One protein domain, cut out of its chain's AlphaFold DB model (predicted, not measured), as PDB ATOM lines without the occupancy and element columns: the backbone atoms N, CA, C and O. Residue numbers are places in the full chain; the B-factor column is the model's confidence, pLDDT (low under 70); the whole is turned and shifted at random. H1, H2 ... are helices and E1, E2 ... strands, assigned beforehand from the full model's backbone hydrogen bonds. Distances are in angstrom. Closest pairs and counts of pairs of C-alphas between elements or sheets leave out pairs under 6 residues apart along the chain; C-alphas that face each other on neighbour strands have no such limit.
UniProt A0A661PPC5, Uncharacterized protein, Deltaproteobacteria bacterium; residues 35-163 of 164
ATOM      1  N   SER A  35     167.766 225.964 192.063       81.50
ATOM      2  CA  SER A  35     167.972 224.737 192.840       81.50
ATOM      3  C   SER A  35     169.443 224.300 192.869       81.50
ATOM      4  O   SER A  35     169.965 223.947 193.927       81.50
ATOM      5  N   GLU A  36     170.154 224.408 191.745       76.44
ATOM      6  CA  GLU A  36     171.574 224.059 191.671       76.44
ATOM      7  C   GLU A  36     172.439 225.001 192.513       76.44
ATOM      8  O   GLU A  36     173.329 224.542 193.230       76.44
ATOM      9  N   LEU A  37     172.147 226.305 192.506       83.94
ATOM     10  CA  LEU A  37     172.863 227.277 193.336       83.94
ATOM     11  C   LEU A  37     172.679 227.006 194.831       83.94
ATOM     12  O   LEU A  37     173.643 227.117 195.591       83.94
ATOM     13  N   GLN A  38     171.480 226.604 195.259       81.19
ATOM     14  CA  GLN A  38     171.241 226.209 196.649       81.19
ATOM     15  C   GLN A  38     172.049 224.962 197.026       81.19
ATOM     16  O   GLN A  38     172.670 224.927 198.091       81.19
ATOM     17  N   ILE A  39     172.112 223.967 196.137       77.75
ATOM     18  CA  ILE A  39     172.898 222.745 196.358       77.75
ATOM     19  C   ILE A  39     174.394 223.069 196.452       77.75
ATOM     20  O   ILE A  39     175.074 222.605 197.369       77.75
ATOM     21  N   VAL A  40     174.924 223.879 195.532       84.75
ATOM     22  CA  VAL A  40     176.340 224.277 195.533       84.75
ATOM     23  C   VAL A  40     176.669 225.118 196.768       84.75
ATOM     24  O   VAL A  40     177.700 224.891 197.404       84.75
ATOM     25  N   GLY A  41     175.778 226.032 197.161       78.25
ATOM     26  CA  GLY A  41     175.909 226.814 198.389       78.25
ATOM     27  C   GLY A  41     175.979 225.930 199.636       78.25
ATOM     28  O   GLY A  41     176.878 226.099 200.461       78.25
ATOM     29  N   GLY A  42     175.101 224.927 199.727       77.00
ATOM     30  CA  GLY A  42     175.114 223.941 200.808       77.00
ATOM     31  C   GLY A  42     176.406 223.123 200.849       77.00
ATOM     32  O   GLY A  42     176.989 222.955 201.918       77.00
ATOM     33  N   ARG A  43     176.914 222.677 199.691       78.19
ATOM     34  CA  ARG A  43     178.196 221.950 199.602       78.19
ATOM     35  C   ARG A  43     179.377 222.805 200.051       78.19
ATOM     36  O   ARG A  43     180.221 222.321 200.799       78.19
ATOM     37  N   LYS A  44     179.424 224.074 199.630       84.88
ATOM     38  CA  LYS A  44     180.465 225.018 200.059       84.88
ATOM     39  C   LYS A  44     180.422 225.232 201.570       84.88
ATOM     40  O   LYS A  44     181.462 225.177 202.216       84.88
ATOM     41  N   SER A  45     179.230 225.449 202.127       83.31
ATOM     42  CA  SER A  45     179.058 225.625 203.570       83.31
ATOM     43  C   SER A  45     179.487 224.375 204.338       83.31
ATOM     44  O   SER A  45     180.278 224.488 205.266       83.31
ATOM     45  N   ALA A  46     179.070 223.182 203.907       74.69
ATOM     46  CA  ALA A  46     179.460 221.927 204.547       74.69
ATOM     47  C   ALA A  46     180.980 221.684 204.506       74.69
ATOM     48  O   ALA A  46     181.551 221.247 205.502       74.69
ATOM     49  N   ALA A  47     181.641 221.991 203.384       81.38
ATOM     50  CA  ALA A  47     183.096 221.892 203.281       81.38
ATOM     51  C   ALA A  47     183.796 222.863 204.242       81.38
ATOM     52  O   ALA A  47     184.742 222.486 204.923       81.38
ATOM     53  N   GLN A  48     183.300 224.096 204.347       82.81
ATOM     54  CA  GLN A  48     183.850 225.079 205.273       82.81
ATOM     55  C   GLN A  48     183.685 224.654 206.738       82.81
ATOM     56  O   GLN A  48     184.623 224.785 207.511       82.81
ATOM     57  N   GLN A  49     182.538 224.074 207.101       79.62
ATOM     58  CA  GLN A  49     182.314 223.521 208.442       79.62
ATOM     59  C   GLN A  49     183.283 222.377 208.765       79.62
ATOM     60  O   GLN A  49     183.758 222.280 209.890       79.62
ATOM     61  N   PHE A  50     183.598 221.529 207.781       82.00
ATOM     62  CA  PHE A  50     184.592 220.470 207.950       82.00
ATOM     63  C   PHE A  50     185.993 221.047 208.195       82.00
ATOM     64  O   PHE A  50     186.654 220.645 209.147       82.00
ATOM     65  N   PHE A  51     186.417 222.032 207.397       83.25
ATOM     66  CA  PHE A  51     187.711 222.693 207.595       83.25
ATOM     67  C   PHE A  51     187.802 223.425 208.935       83.25
ATOM     68  O   PHE A  51     188.851 223.396 209.572       83.25
ATOM     69  N   ASP A  52     186.713 224.047 209.388       80.31
ATOM     70  CA  ASP A  52     186.660 224.685 210.705       80.31
ATOM     71  C   ASP A  52     186.796 223.635 211.831       80.31
ATOM     72  O   ASP A  52     187.594 223.816 212.750       80.31
ATOM     73  N   ALA A  53     186.100 222.494 211.739       77.31
ATOM     74  CA  ALA A  53     186.245 221.403 212.709       77.31
ATOM     75  C   ALA A  53     187.678 220.833 212.735       77.31
ATOM     76  O   ALA A  53     188.231 220.602 213.811       77.31
ATOM     77  N   GLU A  54     188.303 220.657 211.569       80.75
ATOM     78  CA  GLU A  54     189.681 220.165 211.445       80.75
ATOM     79  C   GLU A  54     190.691 221.169 212.012       80.75
ATOM     80  O   GLU A  54     191.612 220.793 212.735       80.75
ATOM     81  N   ALA A  55     190.495 222.463 211.749       79.00
ATOM     82  CA  ALA A  55     191.330 223.522 212.302       79.00
ATOM     83  C   ALA A  55     191.229 223.582 213.832       79.00
ATOM     84  O   ALA A  55     192.248 223.739 214.504       79.00
ATOM     85  N   GLY A  56     190.027 223.414 214.391       73.69
ATOM     86  CA  GLY A  56     189.836 223.331 215.838       73.69
ATOM     87  C   GLY A  56     190.520 222.110 216.451       73.69
ATOM     88  O   GLY A  56     191.150 222.222 217.501       73.69
ATOM     89  N   LEU A  57     190.481 220.966 215.764       77.56
ATOM     90  CA  LEU A  57     191.209 219.774 216.184       77.56
ATOM     91  C   LEU A  57     192.733 219.974 216.134       77.56
ATOM     92  O   LEU A  57     193.426 219.622 217.085       77.56
ATOM     93  N   ASN A  58     193.259 220.578 215.067       81.25
ATOM     94  CA  ASN A  58     194.686 220.884 214.947       81.25
ATOM     95  C   ASN A  58     195.147 221.888 216.007       81.25
ATOM     96  O   ASN A  58     196.196 221.687 216.610       81.25
ATOM     97  N   ALA A  59     194.344 222.914 216.301       75.81
ATOM     98  CA  ALA A  59     194.617 223.847 217.394       75.81
ATOM     99  C   ALA A  59     194.632 223.136 218.756       75.81
ATOM    100  O   ALA A  59     195.398 223.508 219.644       75.81
ATOM    101  N   ALA A  60     193.813 222.096 218.922       71.94
ATOM    102  CA  ALA A  60     193.842 221.248 220.102       71.94
ATOM    103  C   ALA A  60     195.157 220.456 220.188       71.94
ATOM    104  O   ALA A  60     195.828 220.478 221.217       71.94
ATOM    105  N   ILE A  61     195.568 219.822 219.091       75.81
ATOM    106  CA  ILE A  61     196.838 219.091 219.016       75.81
ATOM    107  C   ILE A  61     198.032 220.023 219.278       75.81
ATOM    108  O   ILE A  61     198.962 219.632 219.976       75.81
ATOM    109  N   GLU A  62     198.012 221.250 218.755       75.94
ATOM    110  CA  GLU A  62     199.065 222.244 218.986       75.94
ATOM    111  C   GLU A  62     199.115 222.690 220.454       75.94
ATOM    112  O   GLU A  62     200.185 222.732 221.060       75.94
ATOM    113  N   ASN A  63     197.954 222.928 221.070       70.69
ATOM    114  CA  ASN A  63     197.831 223.240 222.496       70.69
ATOM    115  C   ASN A  63     197.756 221.968 223.353       70.69
ATOM    116  O   ASN A  63     196.959 221.886 224.298       70.69
ATOM    117  N   PHE A  64     198.600 220.982 223.031       67.75
ATOM    118  CA  PHE A  64     198.638 219.692 223.710       67.75
ATOM    119  C   PHE A  64     198.768 219.852 225.222       67.75
ATOM    120  O   PHE A  64     198.132 219.107 225.947       67.75
ATOM    121  N   ASP A  65     199.519 220.841 225.711       67.50
ATOM    122  CA  ASP A  65     199.750 221.042 227.145       67.50
ATOM    123  C   ASP A  65     198.460 221.416 227.903       67.50
ATOM    124  O   ASP A  65     198.167 220.875 228.970       67.50
ATOM    125  N   THR A  66     197.610 222.262 227.309       66.25
ATOM    126  CA  THR A  66     196.276 222.566 227.848       66.25
ATOM    127  C   THR A  66     195.395 221.324 227.795       66.25
ATOM    128  O   THR A  66     194.777 220.967 228.796       66.25
ATOM    129  N   LEU A  67     195.383 220.613 226.665       66.31
ATOM    130  CA  LEU A  67     194.624 219.371 226.486       66.31
ATOM    131  C   LEU A  67     195.041 218.277 227.484       66.31
ATOM    132  O   LEU A  67     194.204 217.560 228.029       66.31
ATOM    133  N   TYR A  68     196.338 218.183 227.752       66.75
ATOM    134  CA  TYR A  68     196.968 217.189 228.604       66.75
ATOM    135  C   TYR A  68     196.717 217.463 230.086       66.75
ATOM    136  O   TYR A  68     196.345 216.546 230.821       66.75
ATOM    137  N   ASN A  69     196.871 218.721 230.510       64.88
ATOM    138  CA  ASN A  69     196.767 219.110 231.916       64.88
ATOM    139  C   ASN A  69     195.332 219.397 232.376       64.88
ATOM    140  O   ASN A  69     195.053 219.224 233.556       64.88
ATOM    141  N   THR A  70     194.428 219.804 231.477       63.69
ATOM    142  CA  THR A  70     193.020 220.071 231.832       63.69
ATOM    143  C   THR A  70     192.097 218.925 231.433       63.69
ATOM    144  O   THR A  70     191.456 218.335 232.293       63.69
ATOM    145  N   LEU A  71     192.065 218.520 230.156       62.16
ATOM    146  CA  LEU A  71     191.090 217.514 229.717       62.16
ATOM    147  C   LEU A  71     191.503 216.081 230.040       62.16
ATOM    148  O   LEU A  71     190.676 215.301 230.491       62.16
ATOM    149  N   LEU A  72     192.755 215.695 229.789       63.22
ATOM    150  CA  LEU A  72     193.196 214.298 229.929       63.22
ATOM    151  C   LEU A  72     193.569 213.904 231.365       63.22
ATOM    152  O   LEU A  72     193.833 212.731 231.609       63.22
ATOM    153  N   LEU A  73     193.673 214.863 232.289       61.41
ATOM    154  CA  LEU A  73     193.967 214.627 233.709       61.41
ATOM    155  C   LEU A  73     192.683 214.590 234.556       61.41
ATOM    156  O   LEU A  73     192.605 213.799 235.489       61.41
ATOM    157  N   GLU A  74     191.666 215.387 234.207       54.41
ATOM    158  CA  GLU A  74     190.358 215.366 234.882       54.41
ATOM    159  C   GLU A  74     189.416 214.271 234.347       54.41
ATOM    160  O   GLU A  74     188.464 213.898 235.024       54.41
ATOM    161  N   SER A  75     189.657 213.734 233.143       56.44
ATOM    162  CA  SER A  75     188.742 212.800 232.459       56.44
ATOM    163  C   SER A  75     188.933 211.321 232.786       56.44
ATOM    164  O   SER A  75     188.477 210.475 232.019       56.44
ATOM    165  N   ASP A  76     189.544 210.988 233.926       54.62
ATOM    166  CA  ASP A  76     189.799 209.584 234.282       54.62
ATOM    167  C   ASP A  76     188.521 208.732 234.268       54.62
ATOM    168  O   ASP A  76     188.583 207.541 233.983       54.62
ATOM    169  N   LEU A  77     187.351 209.364 234.463       54.88
ATOM    170  CA  LEU A  77     186.023 208.777 234.243       54.88
ATOM    171  C   LEU A  77     184.961 209.782 233.732       54.88
ATOM    172  O   LEU A  77     183.779 209.445 233.652       54.88
ATOM    173  N   THR A  78     185.332 211.025 233.409       57.12
ATOM    174  CA  THR A  78     184.378 212.123 233.147       57.12
ATOM    175  C   THR A  78     184.621 212.825 231.814       57.12
ATOM    176  O   THR A  78     185.746 212.930 231.341       57.12
ATOM    177  N   ILE A  79     183.550 213.316 231.183       61.03
ATOM    178  CA  ILE A  79     183.644 214.127 229.961       61.03
ATOM    179  C   ILE A  79     184.366 215.432 230.302       61.03
ATOM    180  O   ILE A  79     183.892 216.181 231.155       61.03
ATOM    181  N   ALA A  80     185.448 215.736 229.591       59.78
ATOM    182  CA  ALA A  80     186.068 217.052 229.634       59.78
ATOM    183  C   ALA A  80     185.730 217.818 228.347       59.78
ATOM    184  O   ALA A  80     185.804 217.281 227.238       59.78
ATOM    185  N   VAL A  81     185.335 219.080 228.488       64.06
ATOM    186  CA  VAL A  81     184.940 219.954 227.375       64.06
ATOM    187  C   VAL A  81     185.828 221.186 227.391       64.06
ATOM    188  O   VAL A  81     185.947 221.841 228.424       64.06
ATOM    189  N   ALA A  82     186.425 221.521 226.250       62.22
ATOM    190  CA  ALA A  82     187.141 222.770 226.070       62.22
ATOM    191  C   ALA A  82     186.791 223.420 224.735       62.22
ATOM    192  O   ALA A  82     186.946 222.859 223.652       62.22
ATOM    193  N   THR A  83     186.368 224.672 224.802       63.28
ATOM    194  CA  THR A  83     186.308 225.540 223.631       63.28
ATOM    195  C   THR A  83     187.709 226.025 223.308       63.28
ATOM    196  O   THR A  83     188.271 226.835 224.048       63.28
ATOM    197  N   LEU A  84     188.271 225.526 222.210       61.75
ATOM    198  CA  LEU A  84     189.583 225.928 221.726       61.75
ATOM    199  C   LEU A  84     189.409 226.775 220.468       61.75
ATOM    200  O   LEU A  84     188.830 226.347 219.469       61.75
ATOM    201  N   SER A  85     189.911 228.002 220.535       59.12
ATOM    202  CA  SER A  85     189.993 228.893 219.384       59.12
ATOM    203  C   SER A  85     191.405 228.814 218.804       59.12
ATOM    204  O   SER A  85     192.364 228.853 219.575       59.12
ATOM    205  N   PRO A  86     191.568 228.734 217.473       54.72
ATOM    206  CA  PRO A  86     192.860 228.901 216.831       54.72
ATOM    207  C   PRO A  86     193.462 230.234 217.252       54.72
ATOM    208  O   PRO A  86     192.781 231.265 217.238       54.72
ATOM    209  N   THR A  87     194.738 230.209 217.620       53.94
ATOM    210  CA  THR A  87     195.505 231.390 218.017       53.94
ATOM    211  C   THR A  87     195.843 232.226 216.780       53.94
ATOM    212  O   THR A  87     196.994 232.338 216.374       53.94
ATOM    213  N   ASP A  88     194.832 232.798 216.132       51.09
ATOM    214  CA  ASP A  88     195.026 233.827 215.117       51.09
ATOM    215  C   ASP A  88     194.962 235.203 215.805       51.09
ATOM    216  O   ASP A  88     193.912 235.562 216.355       51.09
ATOM    217  N   PRO A  89     196.044 236.005 215.792       51.25
ATOM    218  CA  PRO A  89     196.073 237.321 216.433       51.25
ATOM    219  C   PRO A  89     195.055 238.306 215.839       51.25
ATOM    220  O   PRO A  89     194.729 239.303 216.483       51.25
ATOM    221  N   THR A  90     194.531 238.044 214.637       55.53
ATOM    222  CA  THR A  90     193.485 238.869 214.009       55.53
ATOM    223  C   THR A  90     192.065 238.389 214.307       55.53
ATOM    224  O   THR A  90     191.111 239.154 214.146       55.53
ATOM    225  N   THR A  91     191.919 237.160 214.811       54.59
ATOM    226  CA  THR A  91     190.627 236.486 214.997       54.59
ATOM    227  C   THR A  91     190.472 235.896 216.404       54.59
ATOM    228  O   THR A  91     189.754 234.919 216.597       54.59
ATOM    229  N   ALA A  92     191.105 236.518 217.405       53.88
ATOM    230  CA  ALA A  92     191.244 236.021 218.781       53.88
ATOM    231  C   ALA A  92     189.929 235.718 219.541       53.88
ATOM    232  O   ALA A  92     189.973 235.202 220.651       53.88
ATOM    233  N   ASN A  93     188.759 236.007 218.960       55.62
ATOM    234  CA  ASN A  93     187.442 235.774 219.563       55.62
ATOM    235  C   ASN A  93     186.495 234.906 218.717       55.62
ATOM    236  O   ASN A  93     185.323 234.764 219.067       55.62
ATOM    237  N   ARG A  94     186.954 234.329 217.600       60.91
ATOM    238  CA  ARG A  94     186.134 233.383 216.836       60.91
ATOM    239  C   ARG A  94     186.374 231.977 217.372       60.91
ATOM    240  O   ARG A  94     187.430 231.401 217.137       60.91
ATOM    241  N   VAL A  95     185.370 231.418 218.041       61.62
ATOM    242  CA  VAL A  95     185.329 229.981 218.342       61.62
ATOM    243  C   VAL A  95     185.194 229.246 217.012       61.62
ATOM    244  O   VAL A  95     184.182 229.388 216.324       61.62
ATOM    245  N   VAL A  96     186.247 228.539 216.599       69.44
ATOM    246  CA  VAL A  96     186.275 227.833 215.307       69.44
ATOM    247  C   VAL A  96     185.713 226.420 215.446       69.44
ATOM    248  O   VAL A  96     184.974 225.986 214.567       69.44
ATOM    249  N   ALA A  97     185.959 225.749 216.573       70.31
ATOM    250  CA  ALA A  97     185.283 224.508 216.930       70.31
ATOM    251  C   ALA A  97     185.252 224.313 218.453       70.31
ATOM    252  O   ALA A  97     186.114 224.804 219.181       70.31
ATOM    253  N   GLU A  98     184.265 223.569 218.935       76.25
ATOM    254  CA  GLU A  98     184.235 223.058 220.303       76.25
ATOM    255  C   GLU A  98     184.940 221.703 220.343       76.25
ATOM    256  O   GLU A  98     184.612 220.821 219.549       76.25
ATOM    257  N   VAL A  99     185.907 221.520 221.244       76.44
ATOM    258  CA  VAL A  99     186.675 220.278 221.357       76.44
ATOM    259  C   VAL A  99     186.305 219.571 222.654       76.44
ATOM    260  O   VAL A  99     186.351 220.123 223.749       76.44
ATOM    261  N   THR A 100     185.924 218.308 222.536       77.12
ATOM    262  CA  THR A 100     185.482 217.482 223.659       77.12
ATOM    263  C   THR A 100     186.355 216.246 223.743       77.12
ATOM    264  O   THR A 100     186.597 215.593 222.731       77.12
ATOM    265  N   CYS A 101     186.839 215.928 224.940       79.19
ATOM    266  CA  CYS A 101     187.593 214.713 225.211       79.19
ATOM    267  C   CYS A 101     186.730 213.771 226.048       79.19
ATOM    268  O   CYS A 101     186.155 214.173 227.065       79.19
ATOM    269  N   ARG A 102     186.613 212.521 225.605       83.12
ATOM    270  CA  ARG A 102     185.804 211.502 226.275       83.12
ATOM    271  C   ARG A 102     186.595 210.204 226.417       83.12
ATOM    272  O   ARG A 102     187.240 209.798 225.446       83.12
ATOM    273  N   PRO A 103     186.546 209.534 227.577       82.81
ATOM    274  CA  PRO A 103     187.143 208.215 227.716       82.81
ATOM    275  C   PRO A 103     186.390 207.202 226.846       82.81
ATOM    276  O   PRO A 103     185.155 207.216 226.769       82.81
ATOM    277  N   ILE A 104     187.145 206.321 226.185       85.94
ATOM    278  CA  ILE A 104     186.572 205.127 225.554       85.94
ATOM    279  C   ILE A 104     185.961 204.236 226.644       85.94
ATOM    280  O   ILE A 104     186.478 204.196 227.755       85.94
ATOM    281  N   GLN A 105     184.845 203.575 226.330       84.69
ATOM    282  CA  GLN A 105     184.099 202.743 227.271       84.69
ATOM    283  C   GLN A 105     184.336 201.255 226.992       84.69
ATOM    284  O   GLN A 105     184.189 200.811 225.850       84.69
ATOM    285  N   ASP A 106     184.638 200.500 228.048       83.88
ATOM    286  CA  ASP A 106     184.968 199.069 227.984       83.88
ATOM    287  C   ASP A 106     183.721 198.212 227.810       83.88
ATOM    288  O   ASP A 106     183.656 197.358 226.927       83.88
ATOM    289  N   GLU A 107     182.725 198.454 228.663       82.81
ATOM    290  CA  GLU A 107     181.539 197.604 228.796       82.81
ATOM    291  C   GLU A 107     180.232 198.373 228.551       82.81
ATOM    292  O   GLU A 107     179.215 197.775 228.192       82.81
ATOM    293  N   ASP A 108     180.245 199.705 228.684       85.44
ATOM    294  CA  ASP A 108     179.050 200.527 228.488       85.44
ATOM    295  C   ASP A 108     178.854 200.903 227.013       85.44
ATOM    296  O   ASP A 108     179.209 201.988 226.541       85.44
ATOM    297  N   ALA A 109     178.237 199.981 226.274       86.12
ATOM    298  CA  ALA A 109     177.869 200.186 224.877       86.12
ATOM    299  C   ALA A 109     176.865 201.333 224.667       86.12
ATOM    300  O   ALA A 109     176.843 201.935 223.593       86.12
ATOM    301  N   THR A 110     176.048 201.655 225.674       86.94
ATOM    302  CA  THR A 110     175.062 202.743 225.582       86.94
ATOM    303  C   THR A 110     175.774 204.087 225.623       86.94
ATOM    304  O   THR A 110     175.507 204.969 224.802       86.94
ATOM    305  N   LEU A 111     176.726 204.225 226.543       82.75
ATOM    306  CA  LEU A 111     177.518 205.432 226.698       82.75
ATOM    307  C   LEU A 111     178.494 205.609 225.528       82.75
ATOM    308  O   LEU A 111     178.581 206.705 224.975       82.75
ATOM    309  N   ALA A 112     179.125 204.526 225.062       84.88
ATOM    310  CA  ALA A 112     179.940 204.533 223.846       84.88
ATOM    311  C   ALA A 112     179.142 205.032 222.628       84.88
ATOM    312  O   ALA A 112     179.583 205.944 221.928       84.88
ATOM    313  N   ALA A 113     177.924 204.509 222.430       85.56
ATOM    314  CA  ALA A 113     177.036 204.946 221.354       85.56
ATOM    315  C   ALA A 113     176.618 206.418 221.498       85.56
ATOM    316  O   ALA A 113     176.557 207.131 220.498       85.56
ATOM    317  N   SER A 114     176.386 206.902 222.725       85.69
ATOM    318  CA  SER A 114     176.053 208.314 222.974       85.69
ATOM    319  C   SER A 114     177.184 209.280 222.594       85.69
ATOM    320  O   SER A 114     176.927 210.440 222.273       85.69
ATOM    321  N   TYR A 115     178.428 208.795 222.589       83.31
ATOM    322  CA  TYR A 115     179.627 209.552 222.223       83.31
ATOM    323  C   TYR A 115     180.124 209.268 220.804       83.31
ATOM    324  O   TYR A 115     181.170 209.793 220.413       83.31
ATOM    325  N   ASN A 116     179.412 208.420 220.057       87.00
ATOM    326  CA  ASN A 116     179.850 207.893 218.768       87.00
ATOM    327  C   ASN A 116     181.250 207.236 218.830       87.00
ATOM    328  O   ASN A 116     182.013 207.286 217.872       87.00
ATOM    329  N   LEU A 117     181.604 206.645 219.977       86.00
ATOM    330  CA  LEU A 117     182.889 205.988 220.215       86.00
ATOM    331  C   LEU A 117     182.762 204.461 220.127       86.00
ATOM    332  O   LEU A 117     181.709 203.907 220.442       86.00
ATOM    333  N   PRO A 118     183.832 203.752 219.724       87.56
ATOM    334  CA  PRO A 118     183.835 202.298 219.737       87.56
ATOM    335  C   PRO A 118     183.878 201.763 221.174       87.56
ATOM    336  O   PRO A 118     184.517 202.352 222.042       87.56
ATOM    337  N   VAL A 119     183.250 200.608 221.401       88.44
ATOM    338  CA  VAL A 119     183.371 199.855 222.659       88.44
ATOM    339  C   VAL A 119     184.691 199.090 222.632       88.44
ATOM    340  O   VAL A 119     184.853 198.161 221.835       88.44
ATOM    341  N   GLN A 120     185.665 199.523 223.429       87.69
ATOM    342  CA  GLN A 120     187.007 198.936 223.515       87.69
ATOM    343  C   GLN A 120     187.569 199.139 224.920       87.69
ATOM    344  O   GLN A 120     187.169 200.066 225.609       87.69
ATOM    345  N   ALA A 121     188.550 198.321 225.309       85.75
ATOM    346  CA  ALA A 121     189.245 198.502 226.581       85.75
ATOM    347  C   ALA A 121     189.880 199.901 226.673       85.75
ATOM    348  O   ALA A 121     190.707 200.277 225.829       85.75
ATOM    349  N   HIS A 122     189.487 200.657 227.693       84.94
ATOM    350  CA  HIS A 122     189.989 201.978 228.021       84.94
ATOM    351  C   HIS A 122     191.459 201.875 228.389       84.94
ATOM    352  O   HIS A 122     192.271 202.624 227.851       84.94
ATOM    353  N   GLU A 123     191.812 200.895 229.223       85.75
ATOM    354  CA  GLU A 123     193.183 200.587 229.615       85.75
ATOM    355  C   GLU A 123     193.778 199.463 228.763       85.75
ATOM    356  O   GLU A 123     193.167 198.421 228.526       85.75
ATOM    357  N   PHE A 124     195.007 199.662 228.290       84.19
ATOM    358  CA  PHE A 124     195.747 198.654 227.539       84.19
ATOM    359  C   PHE A 124     197.259 198.828 227.697       84.19
ATOM    360  O   PHE A 124     197.755 199.895 228.068       84.19
ATOM    361  N   SER A 125     198.020 197.782 227.378       82.75
ATOM    362  CA  SER A 125     199.480 197.869 227.333       82.75
ATOM    363  C   SER A 125     199.920 198.818 226.222       82.75
ATOM    364  O   SER A 125     199.519 198.661 225.067       82.75
ATOM    365  N   CYS A 126     200.761 199.793 226.562       79.81
ATOM    366  CA  CYS A 126     201.228 200.780 225.599       79.81
ATOM    367  C   CYS A 126     201.916 200.119 224.385       79.81
ATOM    368  O   CYS A 126     202.668 199.155 224.559       79.81
ATOM    369  N   PRO A 127     201.702 200.623 223.152       77.62
ATOM    370  CA  PRO A 127     202.337 200.060 221.967       77.62
ATOM    371  C   PRO A 127     203.871 200.112 222.071       77.62
ATOM    372  O   PRO A 127     204.410 201.083 222.622       77.62
ATOM    373  N   PRO A 128     204.598 199.129 221.506       72.69
ATOM    374  CA  PRO A 128     206.057 199.180 221.433       72.69
ATOM    375  C   PRO A 128     206.536 200.477 220.762       72.69
ATOM    376  O   PRO A 128     206.030 200.852 219.707       72.69
ATOM    377  N   GLY A 129     207.510 201.164 221.367       70.31
ATOM    378  CA  GLY A 129     208.057 202.425 220.845       70.31
ATOM    379  C   GLY A 129     207.374 203.705 221.348       70.31
ATOM    380  O   GLY A 129     207.794 204.793 220.974       70.31
ATOM    381  N   SER A 130     206.381 203.602 222.236       65.75
ATOM    382  CA  SER A 130     205.690 204.747 222.863       65.75
ATOM    383  C   SER A 130     206.483 205.461 223.974       65.75
ATOM    384  O   SER A 130     205.973 206.395 224.585       65.75
ATOM    385  N   GLY A 131     207.717 205.033 224.263       63.88
ATOM    386  CA  GLY A 131     208.567 205.620 225.309       63.88
ATOM    387  C   GLY A 131     208.222 205.197 226.745       63.88
ATOM    388  O   GLY A 131     208.996 205.484 227.653       63.88
ATOM    389  N   GLY A 132     207.114 204.477 226.955       59.16
ATOM    390  CA  GLY A 132     206.782 203.839 228.230       59.16
ATOM    391  C   GLY A 132     207.574 202.546 228.434       59.16
ATOM    392  O   GLY A 132     207.662 201.711 227.529       59.16
ATOM    393  N   GLY A 133     208.164 202.367 229.615       57.41
ATOM    394  CA  GLY A 133     208.770 201.094 229.999       57.41
ATOM    395  C   GLY A 133     207.695 200.007 230.038       57.41
ATOM    396  O   GLY A 133     206.694 200.154 230.730       57.41
ATOM    397  N   VAL A 134     207.909 198.912 229.304       57.94
ATOM    398  CA  VAL A 134     206.914 197.854 229.013       57.94
ATOM    399  C   VAL A 134     206.249 197.209 230.241       57.94
ATOM    400  O   VAL A 134     205.238 196.536 230.082       57.94
ATOM    401  N   ASN A 135     206.782 197.420 231.450       60.69
ATOM    402  CA  ASN A 135     206.305 196.778 232.678       60.69
ATOM    403  C   ASN A 135     205.670 197.729 233.709       60.69
ATOM    404  O   ASN A 135     205.137 197.235 234.695       60.69
ATOM    405  N   THR A 136     205.725 199.053 233.530       67.38
ATOM    406  CA  THR A 136     205.263 200.024 234.554       67.38
ATOM    407  C   THR A 136     204.386 201.136 233.983       67.38
ATOM    408  O   THR A 136     204.170 202.161 234.627       67.38
ATOM    409  N   THR A 137     203.937 201.000 232.735       72.69
ATOM    410  CA  THR A 137     203.156 202.036 232.056       72.69
ATOM    411  C   THR A 137     201.897 201.431 231.454       72.69
ATOM    412  O   THR A 137     201.970 200.582 230.564       72.69
ATOM    413  N   ILE A 138     200.742 201.878 231.941       80.94
ATOM    414  CA  ILE A 138     199.434 201.580 231.355       80.94
ATOM    415  C   ILE A 138     199.066 202.712 230.399       80.94
ATOM    416  O   ILE A 138     199.367 203.873 230.665       80.94
ATOM    417  N   CYS A 139     198.446 202.402 229.266       84.19
ATOM    418  CA  CYS A 139     197.933 203.413 228.351       84.19
ATOM    419  C   CYS A 139     196.413 203.467 228.442       84.19
ATOM    420  O   CYS A 139     195.758 202.430 228.370       84.19
ATOM    421  N   ARG A 140     195.858 204.677 228.543       84.81
ATOM    422  CA  ARG A 140     194.412 204.929 228.516       84.81
ATOM    423  C   ARG A 140     193.984 205.537 227.190       84.81
ATOM    424  O   ARG A 140     194.714 206.365 226.643       84.81
ATOM    425  N   ARG A 141     192.833 205.123 226.657       86.00
ATOM    426  CA  ARG A 141     192.302 205.567 225.358       86.00
ATOM    427  C   ARG A 141     191.214 206.619 225.509       86.00
ATOM    428  O   ARG A 141     190.258 206.448 226.265       86.00
ATOM    429  N   TYR A 142     191.300 207.646 224.678       84.94
ATOM    430  CA  TYR A 142     190.339 208.736 224.637       84.94
ATOM    431  C   TYR A 142     189.917 209.023 223.198       84.94
ATOM    432  O   TYR A 142     190.692 208.869 222.252       84.94
ATOM    433  N   GLY A 143     188.675 209.459 223.046       85.88
ATOM    434  CA  GLY A 143     188.169 210.069 221.833       85.88
ATOM    435  C   GLY A 143     188.167 211.582 221.969       85.88
ATOM    436  O   GLY A 143     187.546 212.111 222.891       85.88
ATOM    437  N   ILE A 144     188.829 212.274 221.045       84.56
ATOM    438  CA  ILE A 144     188.723 213.726 220.914       84.56
ATOM    439  C   ILE A 144     187.770 214.017 219.761       84.56
ATOM    440  O   ILE A 144     188.033 213.613 218.629       84.56
ATOM    441  N   THR A 145     186.682 214.725 220.046       85.56
ATOM    442  CA  THR A 145     185.694 215.159 219.056       85.56
ATOM    443  C   THR A 145     185.709 216.678 218.949       85.56
ATOM    444  O   THR A 145     185.457 217.362 219.942       85.56
ATOM    445  N   ALA A 146     185.965 217.200 217.751       83.38
ATOM    446  CA  ALA A 146     185.834 218.612 217.413       83.38
ATOM    447  C   ALA A 146     184.519 218.848 216.660       83.38
ATOM    448  O   ALA A 146     184.240 218.163 215.675       83.38
ATOM    449  N   VAL A 147     183.715 219.813 217.109       84.19
ATOM    450  CA  VAL A 147     182.415 220.155 216.522       84.19
ATOM    451  C   VAL A 147     182.417 221.599 216.035       84.19
ATOM    452  O   VAL A 147     182.620 222.526 216.817       84.19
ATOM    453  N   ALA A 148     182.127 221.801 214.750       82.25
ATOM    454  CA  ALA A 148     181.921 223.121 214.160       82.25
ATOM    455  C   ALA A 148     180.581 223.156 213.417       82.25
ATOM    456  O   ALA A 148     180.364 222.415 212.457       82.25
ATOM    457  N   ASN A 149     179.661 224.022 213.858       76.88
ATOM    458  CA  ASN A 149     178.359 224.251 213.211       76.88
ATOM    459  C   ASN A 149     177.577 222.955 212.876       76.88
ATOM    460  O   ASN A 149     176.947 222.852 211.823       76.88
ATOM    461  N   GLY A 150     177.632 221.957 213.766       76.75
ATOM    462  CA  GLY A 150     176.935 220.672 213.618       76.75
ATOM    463  C   GLY A 150     177.669 219.611 212.788       76.75
ATOM    464  O   GLY A 150     177.118 218.531 212.577       76.75
ATOM    465  N   LYS A 151     178.892 219.881 212.316       81.88
ATOM    466  CA  LYS A 151     179.800 218.861 211.773       81.88
ATOM    467  C   LYS A 151     180.797 218.442 212.835       81.88
ATOM    468  O   LYS A 151     181.393 219.300 213.475       81.88
ATOM    469  N   GLU A 152     180.965 217.134 212.990       85.00
ATOM    470  CA  GLU A 152     181.926 216.552 213.919       85.00
ATOM    471  C   GLU A 152     183.075 215.878 213.173       85.00
ATOM    472  O   GLU A 152     182.882 215.259 212.123       85.00
ATOM    473  N   ILE A 153     184.269 215.993 213.742       85.38
ATOM    474  CA  ILE A 153     185.439 215.190 213.399       85.38
ATOM    475  C   ILE A 153     185.927 214.560 214.693       85.38
ATOM    476  O   ILE A 153     186.014 215.235 215.718       85.38
ATOM    477  N   GLN A 154     186.250 213.271 214.647       86.50
ATOM    478  CA  GLN A 154     186.697 212.525 215.812       86.50
ATOM    479  C   GLN A 154     188.014 211.809 215.529       86.50
ATOM    480  O   GLN A 154     188.195 211.216 214.464       86.50
ATOM    481  N   ILE A 155     188.920 211.848 216.504       85.88
ATOM    482  CA  ILE A 155     190.177 211.101 216.492       85.88
ATOM    483  C   ILE A 155     190.345 210.298 217.780       85.88
ATOM    484  O   ILE A 155     189.892 210.702 218.851       85.88
ATOM    485  N   GLY A 156     191.023 209.158 217.669       84.56
ATOM    486  CA  GLY A 156     191.441 208.357 218.814       84.56
ATOM    487  C   GLY A 156     192.848 208.742 219.257       84.56
ATOM    488  O   GLY A 156     193.768 208.771 218.438       84.56
ATOM    489  N   VAL A 157     193.022 208.997 220.548       83.44
ATOM    490  CA  VAL A 157     194.325 209.255 221.171       83.44
ATOM    491  C   VAL A 157     194.517 208.342 222.377       83.44
ATOM    492  O   VAL A 157     193.556 207.809 222.933       83.44
ATOM    493  N   PHE A 158     195.765 208.142 222.791       83.38
ATOM    494  CA  PHE A 158     196.073 207.437 224.031       83.38
ATOM    495  C   PHE A 158     197.081 208.217 224.863       83.38
ATOM    496  O   PHE A 158     197.916 208.943 224.319       83.38
ATOM    497  N   ARG A 159     197.013 208.040 226.181       78.50
ATOM    498  CA  ARG A 159     197.942 208.642 227.134       78.50
ATOM    499  C   ARG A 159     198.591 207.562 228.001       78.50
ATOM    500  O   ARG A 159     197.863 206.740 228.553       78.50
ATOM    501  N   PRO A 160     199.927 207.563 228.140       78.00
ATOM    502  CA  PRO A 160     200.613 206.716 229.101       78.00
ATOM    503  C   PRO A 160     200.460 207.266 230.524       78.00
ATOM    504  O   PRO A 160     200.625 208.462 230.765       78.00
ATOM    505  N   PHE A 161     200.196 206.368 231.463       76.19
ATOM    506  CA  PHE A 161     200.178 206.600 232.899       76.19
ATOM    507  C   PHE A 161     201.180 205.656 233.550       76.19
ATOM    508  O   PHE A 161     201.248 204.469 233.221       76.19
ATOM    509  N   THR A 162     201.981 206.187 234.465       69.81
ATOM    510  CA  THR A 162     202.860 205.371 235.300       69.81
ATOM    511  C   THR A 162     201.989 204.637 236.313       69.81
ATOM    512  O   THR A 162     201.198 205.279 236.998       69.81
ATOM    513  N   SER A 163     202.102 203.310 236.394       63.12
ATOM    514  CA  SER A 163     201.475 202.563 237.486       63.12
ATOM    515  C   SER A 163     202.170 202.956 238.793       63.12
ATOM    516  O   SER A 163     203.395 202.820 238.865       63.12
TER     517      SER A 163
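This is residues 35 to 163 of the 164 residues of an uncharacterized protein of Deltaproteobacteria bacterium (UniProt A0A661PPC5). A strongly twisted antiparallel sheet, with the long hairpin E4 and E5 through its length, has the long helix H1 running slantwise over it, and residues 35 to 44 of H1 stick out as an arm. The short helix H2 packs on the sheet at E1, while H3 lies off the sheet between E2 and E3 in the chain. There are 129 printed residues with three named helices and five named strands, in the order H1 H2 E1 E2 H3 E3 E4 E5, class mixed, helices and strands. The whole is only just loose, close to compact, with a radius of gyration of the C-alphas of 17.1 A, and elongated, spanning 60 by 37 by 26 A.

H1, residues 35 to 62, is on the branched sheet at a height over the sheet of 5.8 A. Its closest C-alphas to E2, residues 97 to 103, are those of Gly 56 and Ala 97, 4.8 A apart. H2, residues 64 to 74, is close to H1 but not clearly touching, about perpendicular at 83 degrees; the closest C-alphas, of Ala 60 and Leu 67, are 6.7 A apart. H2 is also on the sheet, with the C-alphas of Leu 71 and Ala 80 in E1, residues 80 to 84, 5.0 A apart. E1 and E2 form a hairpin, N 82 and O 99 being 2.9 A apart. H3, residues 109 to 114, is not on the sheet. E3, residues 123 to 125, E4, residues 137 to 148, and E5, residues 151 to 162, form a meander, each the antiparallel neighbour of the one before: N 124 and O 139 are 2.9 A apart, N 144 and O 155 2.9 A. E2, antiparallel to E4 with N 100 and O 145 2.8 A apart, lies with E3 on one side of E4, E5 on the other side. Every O i to N i+4 pair is within hydrogen-bond range in H1 and H3, 4 of 7 in H2.

H1 begins at C-alpha 35, (167.972, 224.737, 192.840), and is 40.7 A long; E4 is 34.9 A, and E5, 35.6 A, ends at C-alpha 162, (202.860, 205.371, 235.300).

The C-alphas farthest apart, of Ser 35 and Asn 135, are 62.0 A apart. The printed part has no cut; the links E1 to E2 and E3 to E4 are long. Residues 64 to 96, 130 to 136 and 162 to 163 have pLDDT under 70.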